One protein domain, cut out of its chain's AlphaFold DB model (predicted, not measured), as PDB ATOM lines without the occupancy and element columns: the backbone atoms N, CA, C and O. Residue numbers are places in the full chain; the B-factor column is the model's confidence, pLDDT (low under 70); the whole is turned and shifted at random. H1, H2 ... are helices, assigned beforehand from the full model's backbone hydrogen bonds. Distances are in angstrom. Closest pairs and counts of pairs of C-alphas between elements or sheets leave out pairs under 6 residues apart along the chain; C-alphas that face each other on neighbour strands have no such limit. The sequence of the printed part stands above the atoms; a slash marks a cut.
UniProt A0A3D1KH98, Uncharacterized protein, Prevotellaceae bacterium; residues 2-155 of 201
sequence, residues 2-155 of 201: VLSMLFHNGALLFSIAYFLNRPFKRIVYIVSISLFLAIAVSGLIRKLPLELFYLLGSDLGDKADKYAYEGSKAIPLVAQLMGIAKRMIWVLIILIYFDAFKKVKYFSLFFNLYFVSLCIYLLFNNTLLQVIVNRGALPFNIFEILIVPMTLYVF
ATOM      1  N   VAL A   2     171.868 146.680 147.126       59.91
ATOM      2  CA  VAL A   2     172.134 145.225 147.252       59.91
ATOM      3  C   VAL A   2     173.130 144.714 146.199       59.91
ATOM      4  O   VAL A   2     174.114 144.081 146.552       59.91
ATOM      5  N   LEU A   3     172.962 145.096 144.926       61.97
ATOM      6  CA  LEU A   3     173.922 144.773 143.857       61.97
ATOM      7  C   LEU A   3     175.327 145.350 144.100       61.97
ATOM      8  O   LEU A   3     176.314 144.704 143.786       61.97
ATOM      9  N   SER A   4     175.435 146.542 144.692       60.41
ATOM     10  CA  SER A   4     176.727 147.180 144.984       60.41
ATOM     11  C   SER A   4     177.440 146.552 146.188       60.41
ATOM     12  O   SER A   4     178.664 146.611 146.259       60.41
ATOM     13  N   MET A   5     176.702 145.928 147.116       60.78
ATOM     14  CA  MET A   5     177.281 145.204 148.258       60.78
ATOM     15  C   MET A   5     178.038 143.946 147.832       60.78
ATOM     16  O   MET A   5     178.972 143.558 148.518       60.78
ATOM     17  N   LEU A   6     177.683 143.356 146.686       59.41
ATOM     18  CA  LEU A   6     178.397 142.207 146.122       59.41
ATOM     19  C   LEU A   6     179.821 142.562 145.666       59.41
ATOM     20  O   LEU A   6     180.669 141.682 145.581       59.41
ATOM     21  N   PHE A   7     180.089 143.845 145.392       63.12
ATOM     22  CA  PHE A   7     181.385 144.319 144.896       63.12
ATOM     23  C   PHE A   7     182.191 145.088 145.945       63.12
ATOM     24  O   PHE A   7     183.416 145.124 145.863       63.12
ATOM     25  N   HIS A   8     181.537 145.731 146.921       67.75
ATOM     26  CA  HIS A   8     182.249 146.499 147.940       67.75
ATOM     27  C   HIS A   8     181.447 146.633 149.241       67.75
ATOM     28  O   HIS A   8     180.411 147.302 149.283       67.75
ATOM     29  N   ASN A   9     181.981 146.109 150.352       66.12
ATOM     30  CA  ASN A   9     181.355 146.213 151.683       66.12
ATOM     31  C   ASN A   9     181.123 147.669 152.127       66.12
ATOM     32  O   ASN A   9     180.184 147.957 152.861       66.12
ATOM     33  N   GLY A  10     181.916 148.618 151.618       64.06
ATOM     34  CA  GLY A  10     181.696 150.058 151.828       64.06
ATOM     35  C   GLY A  10     180.337 150.581 151.330       64.06
ATOM     36  O   GLY A  10     179.868 151.603 151.823       64.06
ATOM     37  N   ALA A  11     179.652 149.869 150.424       67.94
ATOM     38  CA  ALA A  11     178.298 150.215 149.990       67.94
ATOM     39  C   ALA A  11     177.264 150.122 151.131       67.94
ATOM     40  O   ALA A  11     176.241 150.808 151.079       67.94
ATOM     41  N   LEU A  12     177.538 149.337 152.185       72.62
ATOM     42  CA  LEU A  12     176.718 149.308 153.401       72.62
ATOM     43  C   LEU A  12     176.695 150.654 154.122       72.62
ATOM     44  O   LEU A  12     175.667 150.990 154.701       72.62
ATOM     45  N   LEU A  13     177.755 151.465 154.048       70.69
ATOM     46  CA  LEU A  13     177.771 152.788 154.687       70.69
ATOM     47  C   LEU A  13     176.682 153.703 154.106       70.69
ATOM     48  O   LEU A  13     176.055 154.469 154.833       70.69
ATOM     49  N   PHE A  14     176.359 153.553 152.820       73.44
ATOM     50  CA  PHE A  14     175.289 154.315 152.177       73.44
ATOM     51  C   PHE A  14     173.877 153.834 152.538       73.44
ATOM     52  O   PHE A  14     172.918 154.536 152.225       73.44
ATOM     53  N   SER A  15     173.719 152.722 153.268       77.00
ATOM     54  CA  SER A  15     172.423 152.351 153.867       77.00
ATOM     55  C   SER A  15     171.871 153.457 154.761       77.00
ATOM     56  O   SER A  15     170.678 153.752 154.732       77.00
ATOM     57  N   ILE A  16     172.762 154.140 155.482       80.06
ATOM     58  CA  ILE A  16     172.418 155.225 156.397       80.06
ATOM     59  C   ILE A  16     171.793 156.397 155.624       80.06
ATOM     60  O   ILE A  16     170.902 157.072 156.138       80.06
ATOM     61  N   ALA A  17     172.166 156.594 154.352       81.56
ATOM     62  CA  ALA A  17     171.606 157.646 153.505       81.56
ATOM     63  C   ALA A  17     170.083 157.529 153.335       81.56
ATOM     64  O   ALA A  17     169.405 158.549 153.217       81.56
ATOM     65  N   TYR A  18     169.529 156.311 153.393       82.44
ATOM     66  CA  TYR A  18     168.083 156.101 153.353       82.44
ATOM     67  C   TYR A  18     167.375 156.769 154.542       82.44
ATOM     68  O   TYR A  18     166.382 157.475 154.364       82.44
ATOM     69  N   PHE A  19     167.921 156.614 155.750       84.94
ATOM     70  CA  PHE A  19     167.369 157.217 156.968       84.94
ATOM     71  C   PHE A  19     167.606 158.729 157.035       84.94
ATOM     72  O   PHE A  19     166.798 159.464 157.603       84.94
ATOM     73  N   LEU A  20     168.692 159.201 156.420       87.38
ATOM     74  CA  LEU A  20     169.064 160.613 156.375       87.38
ATOM     75  C   LEU A  20     168.299 161.416 155.314       87.38
ATOM     76  O   LEU A  20     168.394 162.642 155.306       87.38
ATOM     77  N   ASN A  21     167.488 160.787 154.460       87.81
ATOM     78  CA  ASN A  21     166.651 161.484 153.475       87.81
ATOM     79  C   ASN A  21     165.370 162.091 154.091       87.81
ATOM     80  O   ASN A  21     164.273 161.966 153.542       87.81
ATOM     81  N   ARG A  22     165.479 162.711 155.268       86.44
ATOM     82  CA  ARG A  22     164.373 163.383 155.960       86.44
ATOM     83  C   ARG A  22     164.845 164.721 156.530       86.44
ATOM     84  O   ARG A  22     165.941 164.789 157.082       86.44
ATOM     85  N   PRO A  23     164.047 165.795 156.428       87.38
ATOM     86  CA  PRO A  23     164.413 167.071 157.024       87.38
ATOM     87  C   PRO A  23     164.386 166.966 158.552       87.38
ATOM     88  O   PRO A  23     163.363 166.606 159.137       87.38
ATOM     89  N   PHE A  24     165.490 167.313 159.214       91.12
ATOM     90  CA  PHE A  24     165.505 167.445 160.671       91.12
ATOM     91  C   PHE A  24     165.106 168.858 161.098       91.12
ATOM     92  O   PHE A  24     165.145 169.815 160.322       91.12
ATOM     93  N   LYS A  25     164.702 169.012 162.361       93.19
ATOM     94  CA  LYS A  25     164.476 170.339 162.946       93.19
ATOM     95  C   LYS A  25     165.828 171.000 163.231       93.19
ATOM     96  O   LYS A  25     166.771 170.317 163.616       93.19
ATOM     97  N   ARG A  26     165.901 172.336 163.137       93.62
ATOM     98  CA  ARG A  26     167.128 173.118 163.404       93.62
ATOM     99  C   ARG A  26     167.769 172.746 164.744       93.62
ATOM    100  O   ARG A  26     168.979 172.579 164.830       93.62
ATOM    101  N   ILE A  27     166.925 172.573 165.763       94.50
ATOM    102  CA  ILE A  27     167.339 172.222 167.123       94.50
ATOM    103  C   ILE A  27     168.099 170.894 167.189       94.50
ATOM    104  O   ILE A  27     169.034 170.784 167.968       94.50
ATOM    105  N   VAL A  28     167.765 169.917 166.337       94.44
ATOM    106  CA  VAL A  28     168.435 168.608 166.318       94.44
ATOM    107  C   VAL A  28     169.900 168.770 165.932       94.44
ATOM    108  O   VAL A  28     170.763 168.202 166.595       94.44
ATOM    109  N   TYR A  29     170.197 169.586 164.916       94.94
ATOM    110  CA  TYR A  29     171.578 169.856 164.515       94.94
ATOM    111  C   TYR A  29     172.356 170.564 165.623       94.94
ATOM    112  O   TYR A  29     173.459 170.144 165.950       94.94
ATOM    113  N   ILE A  30     171.770 171.602 166.228       94.94
ATOM    114  CA  ILE A  30     172.421 172.383 167.290       94.94
ATOM    115  C   ILE A  30     172.731 171.489 168.493       94.94
ATOM    116  O   ILE A  30     173.883 171.409 168.908       94.94
ATOM    117  N   VAL A  31     171.728 170.770 169.003       96.31
ATOM    118  CA  VAL A  31     171.889 169.863 170.150       96.31
ATOM    119  C   VAL A  31     172.919 168.781 169.849       96.31
ATOM    120  O   VAL A  31     173.772 168.513 170.687       96.31
ATOM    121  N   SER A  32     172.891 168.200 168.648       94.88
ATOM    122  CA  SER A  32     173.857 167.171 168.253       94.88
ATOM    123  C   SER A  32     175.284 167.721 168.216       94.88
ATOM    124  O   SER A  32     176.174 167.103 168.789       94.88
ATOM    125  N   ILE A  33     175.521 168.895 167.612       94.38
ATOM    126  CA  ILE A  33     176.853 169.532 167.611       94.38
ATOM    127  C   ILE A  33     177.320 169.773 169.043       94.38
ATOM    128  O   ILE A  33     178.434 169.388 169.384       94.38
ATOM    129  N   SER A  34     176.480 170.385 169.882       92.94
ATOM    130  CA  SER A  34     176.820 170.678 171.276       92.94
ATOM    131  C   SER A  34     177.144 169.409 172.062       92.94
ATOM    132  O   SER A  34     178.147 169.372 172.771       92.94
ATOM    133  N   LEU A  35     176.343 168.356 171.894       94.50
ATOM    134  CA  LEU A  35     176.553 167.062 172.535       94.50
ATOM    135  C   LEU A  35     177.865 166.419 172.076       94.50
ATOM    136  O   LEU A  35     178.682 166.034 172.907       94.50
ATOM    137  N   PHE A  36     178.099 166.328 170.767       92.44
ATOM    138  CA  PHE A  36     179.313 165.713 170.230       92.44
ATOM    139  C   PHE A  36     180.572 166.500 170.586       92.44
ATOM    140  O   PHE A  36     181.593 165.892 170.894       92.44
ATOM    141  N   LEU A  37     180.496 167.832 170.623       89.25
ATOM    142  CA  LEU A  37     181.587 168.677 171.097       89.25
ATOM    143  C   LEU A  37     181.869 168.435 172.588       89.25
ATOM    144  O   LEU A  37     183.025 168.270 172.966       89.25
ATOM    145  N   ALA A  38     180.833 168.361 173.430       89.38
ATOM    146  CA  ALA A  38     180.989 168.075 174.855       89.38
ATOM    147  C   ALA A  38     181.629 166.698 175.092       89.38
ATOM    148  O   ALA A  38     182.565 166.581 175.882       89.38
ATOM    149  N   ILE A  39     181.191 165.671 174.356       89.19
ATOM    150  CA  ILE A  39     181.793 164.332 174.415       89.19
ATOM    151  C   ILE A  39     183.257 164.383 173.953       89.19
ATOM    152  O   ILE A  39     184.126 163.839 174.634       89.19
ATOM    153  N   ALA A  40     183.555 165.066 172.847       84.38
ATOM    154  CA  ALA A  40     184.917 165.195 172.335       84.38
ATOM    155  C   ALA A  40     185.859 165.863 173.354       84.38
ATOM    156  O   ALA A  40     186.959 165.365 173.602       84.38
ATOM    157  N   VAL A  41     185.409 166.950 173.992       82.38
ATOM    158  CA  VAL A  41     186.177 167.693 175.006       82.38
ATOM    159  C   VAL A  41     186.323 166.901 176.306       82.38
ATOM    160  O   VAL A  41     187.384 166.938 176.922       82.38
ATOM    161  N   SER A  42     185.306 166.132 176.705       84.81
ATOM    162  CA  SER A  42     185.356 165.302 177.920       84.81
ATOM    163  C   SER A  42     186.423 164.199 177.876       84.81
ATOM    164  O   SER A  42     186.782 163.637 178.909       84.81
ATOM    165  N   GLY A  43     186.912 163.846 176.681       78.19
ATOM    166  CA  GLY A  43     187.886 162.774 176.493       78.19
ATOM    167  C   GLY A  43     187.324 161.366 176.714       78.19
ATOM    168  O   GLY A  43     188.101 160.414 176.692       78.19
ATOM    169  N   LEU A  44     186.003 161.208 176.881       81.12
ATOM    170  CA  LEU A  44     185.345 159.907 177.084       81.12
ATOM    171  C   LEU A  44     185.747 158.879 176.021       81.12
ATOM    172  O   LEU A  44     186.046 157.735 176.343       81.12
ATOM    173  N   ILE A  45     185.840 159.305 174.761       79.44
ATOM    174  CA  ILE A  45     186.152 158.411 173.636       79.44
ATOM    175  C   ILE A  45     187.600 157.927 173.668       79.44
ATOM    176  O   ILE A  45     187.893 156.828 173.215       79.44
ATOM    177  N   ARG A  46     188.516 158.703 174.256       75.31
ATOM    178  CA  ARG A  46     189.919 158.284 174.409       75.31
ATOM    179  C   ARG A  46     190.083 157.163 175.432       75.31
ATOM    180  O   ARG A  46     191.117 156.512 175.437       75.31
ATOM    181  N   LYS A  47     189.079 156.961 176.289       76.44
ATOM    182  CA  LYS A  47     189.052 155.920 177.320       76.44
ATOM    183  C   LYS A  47     188.301 154.660 176.882       76.44
ATOM    184  O   LYS A  47     188.160 153.757 177.697       76.44
ATOM    185  N   LEU A  48     187.787 154.600 175.648       77.88
ATOM    186  CA  LEU A  48     187.123 153.399 175.133       77.88
ATOM    187  C   LEU A  48     188.156 152.266 174.994       77.88
ATOM    188  O   LEU A  48     189.093 152.422 174.206       77.88
ATOM    189  N   PRO A  49     188.006 151.150 175.731       77.31
ATOM    190  CA  PRO A  49     188.942 150.042 175.635       77.31
ATOM    191  C   PRO A  49     188.797 149.354 174.276       77.31
ATOM    192  O   PRO A  49     187.693 148.987 173.866       77.31
ATOM    193  N   LEU A  50     189.920 149.171 173.577       76.12
ATOM    194  CA  LEU A  50     189.964 148.470 172.287       76.12
ATOM    195  C   LEU A  50     189.572 146.989 172.425       76.12
ATOM    196  O   LEU A  50     189.067 146.389 171.481       76.12
ATOM    197  N   GLU A  51     189.676 146.443 173.636       78.44
ATOM    198  CA  GLU A  51     189.190 145.119 174.041       78.44
ATOM    199  C   GLU A  51     187.702 144.898 173.710       78.44
ATOM    200  O   GLU A  51     187.282 143.772 173.451       78.44
ATOM    201  N   LEU A  52     186.893 145.965 173.619       80.00
ATOM    202  CA  LEU A  52     185.497 145.861 173.175       80.00
ATOM    203  C   LEU A  52     185.369 145.345 171.736       80.00
ATOM    204  O   LEU A  52     184.365 144.717 171.409       80.00
ATOM    205  N   PHE A  53     186.364 145.576 170.874       79.12
ATOM    206  CA  PHE A  53     186.357 145.047 169.507       79.12
ATOM    207  C   PHE A  53     186.634 143.545 169.472       79.12
ATOM    208  O   PHE A  53     186.086 142.861 168.611       79.12
ATOM    209  N   TYR A  54     187.380 143.011 170.443       81.94
ATOM    210  CA  TYR A  54     187.602 141.569 170.576       81.94
ATOM    211  C   TYR A  54     186.322 140.814 170.957       81.94
ATOM    212  O   TYR A  54     186.145 139.672 170.538       81.94
ATOM    213  N   LEU A  55     185.378 141.463 171.655       84.00
ATOM    214  CA  LEU A  55     184.046 140.898 171.919       84.00
ATOM    215  C   LEU A  55     183.222 140.693 170.638       84.00
ATOM    216  O   LEU A  55     182.311 139.870 170.619       84.00
ATOM    217  N   LEU A  56     183.534 141.433 169.570       81.44
ATOM    218  CA  LEU A  56     182.895 141.304 168.257       81.44
ATOM    219  C   LEU A  56     183.618 140.290 167.349       81.44
ATOM    220  O   LEU A  56     183.117 139.984 166.267       81.44
ATOM    221  N   GLY A  57     184.766 139.761 167.786       85.56
ATOM    222  CA  GLY A  57     185.573 138.762 167.085       85.56
ATOM    223  C   GLY A  57     187.064 139.113 167.062       85.56
ATOM    224  O   GLY A  57     187.438 140.281 166.957       85.56
ATOM    225  N   SER A  58     187.926 138.094 167.105       83.25
ATOM    226  CA  SER A  58     189.387 138.261 167.141       83.25
ATOM    227  C   SER A  58     189.944 139.009 165.924       83.25
ATOM    228  O   SER A  58     190.728 139.931 166.092       83.25
ATOM    229  N   ASP A  59     189.456 138.717 164.712       83.25
ATOM    230  CA  ASP A  59     189.894 139.401 163.480       83.25
ATOM    231  C   ASP A  59     189.557 140.911 163.475       83.25
ATOM    232  O   ASP A  59     190.279 141.721 162.891       83.25
ATOM    233  N   LEU A  60     188.470 141.320 164.141       78.31
ATOM    234  CA  LEU A  60     188.130 142.738 164.315       78.31
ATOM    235  C   LEU A  60     189.005 143.404 165.381       78.31
ATOM    236  O   LEU A  60     189.398 144.557 165.186       78.31
ATOM    237  N   GLY A  61     189.323 142.687 166.462       79.75
ATOM    238  CA  GLY A  61     190.265 143.124 167.495       79.75
ATOM    239  C   GLY A  61     191.665 143.375 166.932       79.75
ATOM    240  O   GLY A  61     192.173 144.492 167.030       79.75
ATOM    241  N   ASP A  62     192.223 142.401 166.213       82.75
ATOM    242  CA  ASP A  62     193.561 142.490 165.610       82.75
ATOM    243  C   ASP A  62     193.667 143.668 164.621       82.75
ATOM    244  O   ASP A  62     194.665 144.395 164.569       82.75
ATOM    245  N   LYS A  63     192.605 143.911 163.837       79.94
ATOM    246  CA  LYS A  63     192.523 145.070 162.932       79.94
ATOM    247  C   LYS A  63     192.448 146.387 163.696       79.94
ATOM    248  O   LYS A  63     193.103 147.347 163.288       79.94
ATOM    249  N   ALA A  64     191.651 146.459 164.761       80.31
ATOM    250  CA  ALA A  64     191.530 147.661 165.582       80.31
ATOM    251  C   ALA A  64     192.874 148.035 166.220       80.31
ATOM    252  O   ALA A  64     193.266 149.200 166.142       80.31
ATOM    253  N   ASP A  65     193.615 147.055 166.735       80.94
ATOM    254  CA  ASP A  65     194.936 147.265 167.332       80.94
ATOM    255  C   ASP A  65     195.971 147.711 166.302       80.94
ATOM    256  O   ASP A  65     196.701 148.678 166.531       80.94
ATOM    257  N   LYS A  66     195.979 147.094 165.115       80.12
ATOM    258  CA  LYS A  66     196.829 147.545 164.005       80.12
ATOM    259  C   LYS A  66     196.547 149.002 163.634       80.12
ATOM    260  O   LYS A  66     197.474 149.794 163.469       80.12
ATOM    261  N   TYR A  67     195.274 149.381 163.533       74.75
ATOM    262  CA  TYR A  67     194.890 150.755 163.214       74.75
ATOM    263  C   TYR A  67     195.164 151.744 164.346       74.75
ATOM    264  O   TYR A  67     195.489 152.896 164.062       74.75
ATOM    265  N   ALA A  68     195.058 151.325 165.604       76.12
ATOM    266  CA  ALA A  68     195.425 152.145 166.753       76.12
ATOM    267  C   ALA A  68     196.940 152.393 166.792       76.12
ATOM    268  O   ALA A  68     197.374 153.522 167.027       76.12
ATOM    269  N   TYR A  69     197.738 151.368 166.484       74.44
ATOM    270  CA  TYR A  69     199.190 151.468 166.377       74.44
ATOM    271  C   TYR A  69     199.611 152.413 165.239       74.44
ATOM    272  O   TYR A  69     200.354 153.368 165.471       74.44
ATOM    273  N   GLU A  70     199.071 152.223 164.031       68.69
ATOM    274  CA  GLU A  70     199.337 153.082 162.863       68.69
ATOM    275  C   GLU A  70     198.784 154.514 163.032       68.69
ATOM    276  O   GLU A  70     199.364 155.481 162.533       68.69
ATOM    277  N   GLY A  71     197.664 154.659 163.746       59.69
ATOM    278  CA  GLY A  71     196.963 155.919 164.003       59.69
ATOM    279  C   GLY A  71     197.490 156.724 165.194       59.69
ATOM    280  O   GLY A  71     197.015 157.831 165.426       59.69
ATOM    281  N   SER A  72     198.480 156.211 165.928       58.06
ATOM    282  CA  SER A  72     199.034 156.830 167.144       58.06
ATOM    283  C   SER A  72     199.861 158.101 166.901       58.06
ATOM    284  O   SER A  72     200.309 158.747 167.853       58.06
ATOM    285  N   LYS A  73     200.054 158.511 165.640       62.44
ATOM    286  CA  LYS A  73     200.718 159.777 165.309       62.44
ATOM    287  C   LYS A  73     199.867 160.945 165.801       62.44
ATOM    288  O   LYS A  73     198.861 161.298 165.189       62.44
ATOM    289  N   ALA A  74     200.302 161.556 166.901       62.72
ATOM    290  CA  ALA A  74     199.666 162.731 167.473       62.72
ATOM    291  C   ALA A  74     199.555 163.840 166.417       62.72
ATOM    292  O   ALA A  74     200.557 164.384 165.949       62.72
ATOM    293  N   ILE A  75     198.326 164.189 166.035       68.88
ATOM    294  CA  ILE A  75     198.087 165.335 165.159       68.88
ATOM    295  C   ILE A  75     198.293 166.601 166.000       68.88
ATOM    296  O   ILE A  75     197.720 166.692 167.089       68.88
ATOM    297  N   PRO A  76     199.032 167.619 165.527       79.25
ATOM    298  CA  PRO A  76     199.141 168.890 166.235       79.25
ATOM    299  C   PRO A  76     197.760 169.497 166.522       79.25
ATOM    300  O   PRO A  76     196.898 169.527 165.641       79.25
ATOM    301  N   LEU A  77     197.552 170.030 167.732       76.62
ATOM    302  CA  LEU A  77     196.267 170.610 168.155       76.62
ATOM    303  C   LEU A  77     195.735 171.649 167.154       76.62
ATOM    304  O   LEU A  77     194.549 171.659 166.834       76.62
ATOM    305  N   VAL A  78     196.624 172.480 166.606       79.81
ATOM    306  CA  VAL A  78     196.282 173.495 165.599       79.81
ATOM    307  C   VAL A  78     195.674 172.856 164.349       79.81
ATOM    308  O   VAL A  78     194.625 173.293 163.884       79.81
ATOM    309  N   ALA A  79     196.271 171.778 163.836       77.69
ATOM    310  CA  ALA A  79     195.760 171.081 162.658       77.69
ATOM    311  C   ALA A  79     194.387 170.438 162.925       77.69
ATOM    312  O   ALA A  79     193.524 170.443 162.045       77.69
ATOM    313  N   GLN A  80     194.155 169.947 164.147       77.19
ATOM    314  CA  GLN A  80     192.849 169.429 164.562       77.19
ATOM    315  C   GLN A  80     191.788 170.534 164.588       77.19
ATOM    316  O   GLN A  80     190.730 170.384 163.977       77.19
ATOM    317  N   LEU A  81     192.081 171.662 165.243       80.94
ATOM    318  CA  LEU A  81     191.169 172.804 165.329       80.94
ATOM    319  C   LEU A  81     190.847 173.368 163.944       80.94
ATOM    320  O   LEU A  81     189.683 173.636 163.650       80.94
ATOM    321  N   MET A  82     191.841 173.470 163.060       82.62
ATOM    322  CA  MET A  82     191.628 173.876 161.668       82.62
ATOM    323  C   MET A  82     190.741 172.886 160.906       82.62
ATOM    324  O   MET A  82     189.882 173.303 160.129       82.62
ATOM    325  N   GLY A  83     190.916 171.580 161.129       82.31
ATOM    326  CA  GLY A  83     190.077 170.539 160.533       82.31
ATOM    327  C   GLY A  83     188.612 170.648 160.956       82.31
ATOM    328  O   GLY A  83     187.720 170.542 160.111       82.31
ATOM    329  N   ILE A  84     188.366 170.926 162.240       86.38
ATOM    330  CA  ILE A  84     187.023 171.169 162.783       86.38
ATOM    331  C   ILE A  84     186.445 172.468 162.213       86.38
ATOM    332  O   ILE A  84     185.342 172.460 161.669       86.38
ATOM    333  N   ALA A  85     187.196 173.570 162.282       87.50
ATOM    334  CA  ALA A  85     186.757 174.889 161.826       87.50
ATOM    335  C   ALA A  85     186.361 174.884 160.343       87.50
ATOM    336  O   ALA A  85     185.290 175.383 159.993       87.50
ATOM    337  N   LYS A  86     187.171 174.238 159.488       86.56
ATOM    338  CA  LYS A  86     186.889 174.071 158.053       86.56
ATOM    339  C   LYS A  86     185.513 173.447 157.809       86.56
ATOM    340  O   LYS A  86     184.811 173.874 156.904       86.56
ATOM    341  N   ARG A  87     185.132 172.429 158.582       87.44
ATOM    342  CA  ARG A  87     183.853 171.723 158.388       87.44
ATOM    343  C   ARG A  87     182.684 172.468 159.031       87.44
ATOM    344  O   ARG A  87     181.577 172.498 158.499       87.44
ATOM    345  N   MET A  88     182.941 173.108 160.168       90.44
ATOM    346  CA  MET A  88     181.945 173.874 160.913       90.44
ATOM    347  C   MET A  88     181.456 175.110 160.161       90.44
ATOM    348  O   MET A  88     180.278 175.438 160.278       90.44
ATOM    349  N   ILE A  89     182.305 175.776 159.368       90.69
ATOM    350  CA  ILE A  89     181.922 177.016 158.669       90.69
ATOM    351  C   ILE A  89     180.676 176.825 157.793       90.69
ATOM    352  O   ILE A  89     179.738 177.620 157.859       90.69
ATOM    353  N   TRP A  90     180.611 175.719 157.049       90.56
ATOM    354  CA  TRP A  90     179.502 175.420 156.148       90.56
ATOM    355  C   TRP A  90     178.231 175.066 156.909       90.56
ATOM    356  O   TRP A  90     177.147 175.543 156.569       90.56
ATOM    357  N   VAL A  91     178.366 174.294 157.988       93.12
ATOM    358  CA  VAL A  91     177.242 173.965 158.869       93.12
ATOM    359  C   VAL A  91     176.674 175.223 159.522       93.12
ATOM    360  O   VAL A  91     175.457 175.385 159.561       93.12
ATOM    361  N   LEU A  92     177.518 176.154 159.971       92.69
ATOM    362  CA  LEU A  92     177.073 177.412 160.573       92.69
ATOM    363  C   LEU A  92     176.324 178.296 159.572       92.69
ATOM    364  O   LEU A  92     175.221 178.743 159.885       92.69
ATOM    365  N   ILE A  93     176.862 178.494 158.361       91.12
ATOM    366  CA  ILE A  93     176.182 179.249 157.291       91.12
ATOM    367  C   ILE A  93     174.791 178.659 157.028       91.12
ATOM    368  O   ILE A  93     173.794 179.380 156.963       91.12
ATOM    369  N   ILE A  94     174.702 177.334 156.941       93.44
ATOM    370  CA  ILE A  94     173.438 176.632 156.722       93.44
ATOM    371  C   ILE A  94     172.466 176.818 157.880       93.44
ATOM    372  O   ILE A  94     171.283 177.053 157.648       93.44
ATOM    373  N   LEU A  95     172.938 176.721 159.122       93.75
ATOM    374  CA  LEU A  95     172.084 176.879 160.295       93.75
ATOM    375  C   LEU A  95     171.585 178.316 160.464       93.75
ATOM    376  O   LEU A  95     170.479 178.496 160.974       93.75
ATOM    377  N   ILE A  96     172.353 179.323 160.036       93.50
ATOM    378  CA  ILE A  96     171.921 180.730 160.024       93.50
ATOM    379  C   ILE A  96     170.751 180.916 159.050       93.50
ATOM    380  O   ILE A  96     169.747 181.525 159.411       93.50
ATOM    381  N   TYR A  97     170.831 180.326 157.855       92.44
ATOM    382  CA  TYR A  97     169.820 180.470 156.798       92.44
ATOM    383  C   TYR A  97     168.945 179.225 156.607       92.44
ATOM    384  O   TYR A  97     168.457 178.934 155.513       92.44
ATOM    385  N   PHE A  98     168.728 178.478 157.686       91.75
ATOM    386  CA  PHE A  98     168.169 177.129 157.648       91.75
ATOM    387  C   PHE A  98     166.808 177.035 156.942       91.75
ATOM    388  O   PHE A  98     166.564 176.114 156.158       91.75
ATOM    389  N   ASP A  99     165.926 178.008 157.170       89.62
ATOM    390  CA  ASP A  99     164.583 178.008 156.585       89.62
ATOM    391  C   ASP A  99     164.573 178.319 155.081       89.62
ATOM    392  O   ASP A  99     163.648 177.908 154.377       89.62
ATOM    393  N   ALA A 100     165.616 178.977 154.561       89.50
ATOM    394  CA  ALA A 100     165.790 179.162 153.123       89.50
ATOM    395  C   ALA A 100     166.162 177.837 152.441       89.50
ATOM    396  O   ALA A 100     165.596 177.496 151.401       89.50
ATOM    397  N   PHE A 101     167.063 177.062 153.051       89.12
ATOM    398  CA  PHE A 101     167.580 175.825 152.467       89.12
ATOM    399  C   PHE A 101     166.612 174.644 152.510       89.12
ATOM    400  O   PHE A 101     166.642 173.809 151.610       89.12
ATOM    401  N   LYS A 102     165.702 174.585 153.491       83.88
ATOM    402  CA  LYS A 102     164.660 173.537 153.560       83.88
ATOM    403  C   LYS A 102     163.831 173.394 152.283       83.88
ATOM    404  O   LYS A 102     163.253 172.338 152.053       83.88
ATOM    405  N   LYS A 103     163.728 174.464 151.494       84.38
ATOM    406  CA  LYS A 103     162.935 174.514 150.261       84.38
ATOM    407  C   LYS A 103     163.669 173.916 149.058       84.38
ATOM    408  O   LYS A 103     163.046 173.663 148.033       84.38
ATOM    409  N   VAL A 104     164.982 173.710 149.162       88.12
ATOM    410  CA  VAL A 104     165.817 173.215 148.067       88.12
ATOM    411  C   VAL A 104     165.701 171.693 147.976       88.12
ATOM    412  O   VAL A 104     165.848 170.971 148.966       88.12
ATOM    413  N   LYS A 105     165.441 171.183 146.767       86.56
ATOM    414  CA  LYS A 105     165.290 169.745 146.515       86.56
ATOM    415  C   LYS A 105     166.569 168.996 146.902       86.56
ATOM    416  O   LYS A 105     167.665 169.432 146.567       86.56
ATOM    417  N   TYR A 106     166.422 167.867 147.596       87.81
ATOM    418  CA  TYR A 106     167.517 167.006 148.077       87.81
ATOM    419  C   TYR A 106     168.498 167.643 149.075       87.81
ATOM    420  O   TYR A 106     169.390 166.951 149.563       87.81
ATOM    421  N   PHE A 107     168.310 168.912 149.454       90.69
ATOM    422  CA  PHE A 107     169.192 169.601 150.394       90.69
ATOM    423  C   PHE A 107     169.318 168.851 151.722       90.69
ATOM    424  O   PHE A 107     170.424 168.639 152.206       90.69
ATOM    425  N   SER A 108     168.192 168.399 152.286       91.56
ATOM    426  CA  SER A 108     168.193 167.676 153.559       91.56
ATOM    427  C   SER A 108     169.049 166.416 153.511       91.56
ATOM    428  O   SER A 108     169.794 166.176 154.450       91.56
ATOM    429  N   LEU A 109     169.002 165.651 152.418       91.81
ATOM    430  CA  LEU A 109     169.810 164.442 152.275       91.81
ATOM    431  C   LEU A 109     171.304 164.771 152.279       91.81
ATOM    432  O   LEU A 109     172.051 164.222 153.085       91.81
ATOM    433  N   PHE A 110     171.732 165.680 151.399       92.50
ATOM    434  CA  PHE A 110     173.145 166.032 151.282       92.50
ATOM    435  C   PHE A 110     173.662 166.653 152.574       92.50
ATOM    436  O   PHE A 110     174.676 166.198 153.105       92.50
ATOM    437  N   PHE A 111     172.923 167.616 153.129       93.94
ATOM    438  CA  PHE A 111     173.284 168.257 154.385       93.94
ATOM    439  C   PHE A 111     173.364 167.262 155.539       93.94
ATOM    440  O   PHE A 111     174.327 167.306 156.295       93.94
ATOM    441  N   ASN A 112     172.422 166.326 155.653       94.00
ATOM    442  CA  ASN A 112     172.453 165.312 156.703       94.00
ATOM    443  C   ASN A 112     173.643 164.359 156.565       94.00
ATOM    444  O   ASN A 112     174.252 164.011 157.572       94.00
ATOM    445  N   LEU A 113     174.001 163.954 155.344       92.50
ATOM    446  CA  LEU A 113     175.176 163.109 155.104       92.50
ATOM    447  C   LEU A 113     176.462 163.825 155.519       92.50
ATOM    448  O   LEU A 113     177.257 163.284 156.287       92.50
ATOM    449  N   TYR A 114     176.626 165.076 155.093       93.19
ATOM    450  CA  TYR A 114     177.759 165.897 155.514       93.19
ATOM    451  C   TYR A 114     177.777 166.139 157.026       93.19
ATOM    452  O   TYR A 114     178.821 166.041 157.669       93.19
ATOM    453  N   PHE A 115     176.610 166.387 157.617       93.94
ATOM    454  CA  PHE A 115     176.458 166.583 159.050       93.94
ATOM    455  C   PHE A 115     176.881 165.344 159.844       93.94
ATOM    456  O   PHE A 115     177.623 165.463 160.815       93.94
ATOM    457  N   VAL A 116     176.498 164.146 159.402       92.31
ATOM    458  CA  VAL A 116     176.956 162.890 160.013       92.31
ATOM    459  C   VAL A 116     178.473 162.735 159.889       92.31
ATOM    460  O   VAL A 116     179.116 162.361 160.869       92.31
ATOM    461  N   SER A 117     179.068 163.095 158.745       91.81
ATOM    462  CA  SER A 117     180.534 163.136 158.596       91.81
ATOM    463  C   SER A 117     181.191 164.040 159.643       91.81
ATOM    464  O   SER A 117     182.187 163.658 160.259       91.81
ATOM    465  N   LEU A 118     180.616 165.224 159.887       92.12
ATOM    466  CA  LEU A 118     181.073 166.148 160.924       92.12
ATOM    467  C   LEU A 118     180.925 165.545 162.327       92.12
ATOM    468  O   LEU A 118     181.868 165.628 163.105       92.12
ATOM    469  N   CYS A 119     179.795 164.917 162.656       92.00
ATOM    470  CA  CYS A 119     179.595 164.280 163.962       92.00
ATOM    471  C   CYS A 119     180.624 163.172 164.223       92.00
ATOM    472  O   CYS A 119     181.249 163.151 165.280       92.00
ATOM    473  N   ILE A 120     180.853 162.295 163.238       90.50
ATOM    474  CA  ILE A 120     181.881 161.245 163.311       90.50
ATOM    475  C   ILE A 120     183.268 161.874 163.483       90.50
ATOM    476  O   ILE A 120     184.067 161.402 164.290       90.50
ATOM    477  N   TYR A 121     183.554 162.959 162.760       89.75
ATOM    478  CA  TYR A 121     184.815 163.682 162.898       89.75
ATOM    479  C   TYR A 121     185.004 164.256 164.302       89.75
ATOM    480  O   TYR A 121     186.050 164.040 164.899       89.75
ATOM    481  N   LEU A 122     184.001 164.946 164.850       90.19
ATOM    482  CA  LEU A 122     184.071 165.525 166.196       90.19
ATOM    483  C   LEU A 122     184.325 164.454 167.261       90.19
ATOM    484  O   LEU A 122     185.145 164.667 168.146       90.19
ATOM    485  N   LEU A 123     183.656 163.306 167.149       88.50
ATOM    486  CA  LEU A 123     183.790 162.188 168.082       88.50
ATOM    487  C   LEU A 123     185.182 161.541 168.037       88.50
ATOM    488  O   LEU A 123     185.829 161.368 169.066       88.50
ATOM    489  N   PHE A 124     185.631 161.139 166.848       86.31
ATOM    490  CA  PHE A 124     186.730 160.176 166.724       86.31
ATOM    491  C   PHE A 124     188.052 160.786 166.250       86.31
ATOM    492  O   PHE A 124     189.077 160.101 166.256       86.31
ATOM    493  N   ASN A 125     188.073 162.058 165.842       84.88
ATOM    494  CA  ASN A 125     189.308 162.712 165.424       84.88
ATOM    495  C   ASN A 125     190.307 162.788 166.588       84.88
ATOM    496  O   ASN A 125     189.959 163.211 167.688       84.88
ATOM    497  N   ASN A 126     191.560 162.400 166.325       77.75
ATOM    498  CA  ASN A 126     192.630 162.343 167.326       77.75
ATOM    499  C   ASN A 126     192.300 161.438 168.537       77.75
ATOM    500  O   ASN A 126     192.628 161.746 169.686       77.75
ATOM    501  N   THR A 127     191.612 160.327 168.269       81.62
ATOM    502  CA  THR A 127     191.380 159.223 169.212       81.62
ATOM    503  C   THR A 127     191.961 157.934 168.629       81.62
ATOM    504  O   THR A 127     192.260 157.884 167.436       81.62
ATOM    505  N   LEU A 128     192.064 156.864 169.426       77.19
ATOM    506  CA  LEU A 128     192.497 155.539 168.945       77.19
ATOM    507  C   LEU A 128     191.632 155.020 167.778       77.19
ATOM    508  O   LEU A 128     192.083 154.235 166.952       77.19
ATOM    509  N   LEU A 129     190.401 155.526 167.662       79.88
ATOM    510  CA  LEU A 129     189.441 155.191 166.613       79.88
ATOM    511  C   LEU A 129     189.488 156.148 165.414       79.88
ATOM    512  O   LEU A 129     188.531 156.234 164.641       79.88
ATOM    513  N   GLN A 130     190.604 156.847 165.201       79.62
ATOM    514  CA  GLN A 130     190.792 157.743 164.057       79.62
ATOM    515  C   GLN A 130     190.596 157.047 162.698       79.62
ATOM    516  O   GLN A 130     190.217 157.691 161.717       79.62
ATOM    517  N   VAL A 131     190.755 155.724 162.619       77.88
ATOM    518  CA  VAL A 131     190.411 154.949 161.415       77.88
ATOM    519  C   VAL A 131     188.950 155.136 160.984       77.88
ATOM    520  O   VAL A 131     188.671 155.208 159.786       77.88
ATOM    521  N   ILE A 132     188.024 155.314 161.935       81.81
ATOM    522  CA  ILE A 132     186.606 155.584 161.656       81.81
ATOM    523  C   ILE A 132     186.457 156.928 160.937       81.81
ATOM    524  O   ILE A 132     185.655 157.058 160.013       81.81
ATOM    525  N   VAL A 133     187.277 157.920 161.280       81.81
ATOM    526  CA  VAL A 133     187.321 159.192 160.551       81.81
ATOM    527  C   VAL A 133     187.867 158.992 159.139       81.81
ATOM    528  O   VAL A 133     187.238 159.417 158.169       81.81
ATOM    529  N   ASN A 134     189.014 158.323 159.016       76.38
ATOM    530  CA  ASN A 134     189.720 158.180 157.742       76.38
ATOM    531  C   ASN A 134     188.955 157.322 156.724       76.38
ATOM    532  O   ASN A 134     189.070 157.561 155.525       76.38
ATOM    533  N   ARG A 135     188.170 156.337 157.178       74.88
ATOM    534  CA  ARG A 135     187.457 155.396 156.293       74.88
ATOM    535  C   ARG A 135     185.935 155.515 156.348       74.88
ATOM    536  O   ARG A 135     185.282 155.303 155.333       74.88
ATOM    537  N   GLY A 136     185.368 155.864 157.500       76.38
ATOM    538  CA  GLY A 136     183.918 155.948 157.710       76.38
ATOM    539  C   GLY A 136     183.331 157.335 157.444       76.38
ATOM    540  O   GLY A 136     182.258 157.439 156.858       76.38
ATOM    541  N   ALA A 137     184.027 158.412 157.822       80.56
ATOM    542  CA  ALA A 137     183.542 159.778 157.588       80.56
ATOM    543  C   ALA A 137     183.842 160.285 156.169       80.56
ATOM    544  O   ALA A 137     183.116 161.137 155.651       80.56
ATOM    545  N   LEU A 138     184.907 159.776 155.544       77.44
ATOM    546  CA  LEU A 138     185.413 160.243 154.252       77.44
ATOM    547  C   LEU A 138     184.389 160.113 153.103       77.44
ATOM    548  O   LEU A 138     184.196 161.112 152.408       77.44
ATOM    549  N   PRO A 139     183.645 158.994 152.949       78.06
ATOM    550  CA  PRO A 139     182.604 158.872 151.922       78.06
ATOM    551  C   PRO A 139     181.496 159.922 152.053       78.06
ATOM    552  O   PRO A 139     180.957 160.400 151.059       78.06
ATOM    553  N   PHE A 140     181.175 160.318 153.286       79.62
ATOM    554  CA  PHE A 140     180.165 161.333 153.565       79.62
ATOM    555  C   PHE A 140     180.697 162.765 153.443       79.62
ATOM    556  O   PHE A 140     179.934 163.697 153.201       79.62
ATOM    557  N   ASN A 141     182.008 162.954 153.576       83.69
ATOM    558  CA  ASN A 141     182.630 164.267 153.447       83.69
ATOM    559  C   ASN A 141     182.592 164.774 151.995       83.69
ATOM    560  O   ASN A 141     182.571 165.974 151.756       83.69
ATOM    561  N   ILE A 142     182.511 163.864 151.015       84.25
ATOM    562  CA  ILE A 142     182.388 164.207 149.590       84.25
ATOM    563  C   ILE A 142     181.153 165.082 149.330       84.25
ATOM    564  O   ILE A 142     181.205 165.961 148.476       84.25
ATOM    565  N   PHE A 143     180.071 164.925 150.104       88.69
ATOM    566  CA  PHE A 143     178.862 165.748 149.961       88.69
ATOM    567  C   PHE A 143     179.091 167.240 150.246       88.69
ATOM    568  O   PHE A 143     178.253 168.056 149.860       88.69
ATOM    569  N   GLU A 144     180.234 167.623 150.825       87.88
ATOM    570  CA  GLU A 144     180.671 169.021 150.903       87.88
ATOM    571  C   GLU A 144     180.648 169.693 149.522       87.88
ATOM    572  O   GLU A 144     180.137 170.803 149.391       87.88
ATOM    573  N   ILE A 145     181.091 168.994 148.467       88.00
ATOM    574  CA  ILE A 145     181.128 169.544 147.103       88.00
ATOM    575  C   ILE A 145     179.736 169.892 146.566       88.00
ATOM    576  O   ILE A 145     179.609 170.750 145.698       88.00
ATOM    577  N   LEU A 146     178.688 169.244 147.083       89.81
ATOM    578  CA  LEU A 146     177.303 169.494 146.691       89.81
ATOM    579  C   LEU A 146     176.662 170.583 147.555       89.81
ATOM    580  O   LEU A 146     175.867 171.372 147.058       89.81
ATOM    581  N   ILE A 147     177.021 170.653 148.835       91.00
ATOM    582  CA  ILE A 147     176.449 171.612 149.784       91.00
ATOM    583  C   ILE A 147     177.026 173.010 149.600       91.00
ATOM    584  O   ILE A 147     176.281 173.988 149.645       91.00
ATOM    585  N   VAL A 148     178.341 173.123 149.418       88.62
ATOM    586  CA  VAL A 148     179.011 174.428 149.368       88.62
ATOM    587  C   VAL A 148     178.504 175.298 148.211       88.62
ATOM    588  O   VAL A 148     178.280 176.483 148.440       88.62
ATOM    589  N   PRO A 149     178.238 174.775 147.000       87.25
ATOM    590  CA  PRO A 149     177.587 175.558 145.954       87.25
ATOM    591  C   PRO A 149     176.130 175.898 146.279       87.25
ATOM    592  O   PRO A 149     175.657 176.967 145.905       87.25
ATOM    593  N   MET A 150     175.401 175.030 146.993       88.44
ATOM    594  CA  MET A 150     174.001 175.299 147.347       88.44
ATOM    595  C   MET A 150     173.852 176.532 148.237       88.44
ATOM    596  O   MET A 150     172.817 177.191 148.160       88.44
ATOM    597  N   THR A 151     174.861 176.894 149.034       88.25
ATOM    598  CA  THR A 151     174.792 178.080 149.905       88.25
ATOM    599  C   THR A 151     174.622 179.396 149.135       88.25
ATOM    600  O   THR A 151     174.045 180.344 149.673       88.25
ATOM    601  N   LEU A 152     175.005 179.431 147.851       86.06
ATOM    602  CA  LEU A 152     174.760 180.552 146.933       86.06
ATOM    603  C   LEU A 152     173.280 180.908 146.793       86.06
ATOM    604  O   LEU A 152     172.953 182.047 146.461       86.06
ATOM    605  N   TYR A 153     172.383 179.956 147.063       84.94
ATOM    606  CA  TYR A 153     170.939 180.147 146.970       84.94
ATOM    607  C   TYR A 153     170.428 181.317 147.828       84.94
ATOM    608  O   TYR A 153     169.454 181.978 147.468       84.94
ATOM    609  N   VAL A 154     171.082 181.591 148.958       86.25
ATOM    610  CA  VAL A 154     170.614 182.584 149.935       86.25
ATOM    611  C   VAL A 154     171.087 183.995 149.598       86.25
ATOM    612  O   VAL A 154     170.381 184.970 149.860       86.25
ATOM    613  N   PHE A 155     172.261 184.120 148.983       85.50
ATOM    614  CA  PHE A 155     172.786 185.409 148.557       85.50
ATOM    615  C   PHE A 155     172.012 185.853 147.317       85.50
ATOM    616  O   PHE A 155     172.130 185.242 146.258       85.50
TER     617      PHE A 155
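What this domain is: This is residues 2 to 155 of the 201 residues of an uncharacterized protein of Prevotellaceae bacterium (UniProt A0A3D1KH98). What is the main picture? H9 is the core of a helical body, with H3, H7 and H10 running lengthwise round it. H2 and H11 stand steeply to H9 near its beginning, H1 lies beyond H2, and H5 and H6 lie at the other end of the body from H8. What makes it up? The printed part has 154 residues with eleven named helices, H1 to H11 in chain order, and no named strand: the class is all helix. It is compact, with a radius of gyration of the C-alphas of 16.9 A, and flat, spanning 50 by 42 by 23 A.

How they stand to each other: How does the printed part begin? H1, residues 2 to 5, and H2, residues 9 to 20, only just touch, only at the corner, with 3 pairs of C-alphas within 8 A, the closest Met 5 and Ala 11 at 5.4 A. Residues 17 to 20 of H2 touch the hub H9, residues 107 to 124, at a steep tilt of 61 degrees; the closest C-alphas are those of Leu 20 and Leu 109, 5.7 A. Which helices form a bundle? H3, residues 26 to 42, H7, residues 77 to 96, and H9 form an up and down bundle, each running against the one before. H9 touches H3 with residues 119 to 124 alone, closest C-alphas Ala 40 and Leu 123 at 5.3 A, and residues 84 to 91 of H7 touch H9, closest Arg 87 and Leu 118 at 6.7 A. What follows H9? H10, residues 130 to 141, forms a helical hairpin with it at a shallow tilt of 11 degrees, closest C-alphas Ser 117 and Ala 137 at 4.6 A; H11, residues 144 to 153, touches H9 at a steep tilt of 50 degrees, closest Tyr 114 and Glu 144 at 6.3 A. H6, residues 58 to 70, touches H5, residues 51 to 54, closest Tyr 54 and Gly 61 at 4.4 A; H4, residues 44 to 47, is near H9, and H8, residues 98 to 101, is near H7. How do the backbones run? Every O i to N i+4 pair is within hydrogen-bond range in H3, H6 and H9, against 1 of 8 in H2, 13 of 16 in H7, 5 of 8 in H10 and 2 of 6 in H11, while O i to N i+3 gives 9 of 9 in H2 and 5 of 7 in H11.

Where its parts are: Where do the ends lie? H1 begins at C-alpha 2, (172.134, 145.225, 147.252), and H11 ends at C-alpha 153, (170.939, 180.147, 146.970). Which are longest? H7 measures 27.6 A, H9 25.8 A and H3 24.6 A.

The domain as a whole: How far does it reach? The two C-alphas farthest apart, those of Ser 58 and Phe 155, are 53.3 A apart. Is it continuous and sure? The printed part has no cut and no long link; pLDDT is under 70 at residues 2 to 11 and 70 to 75.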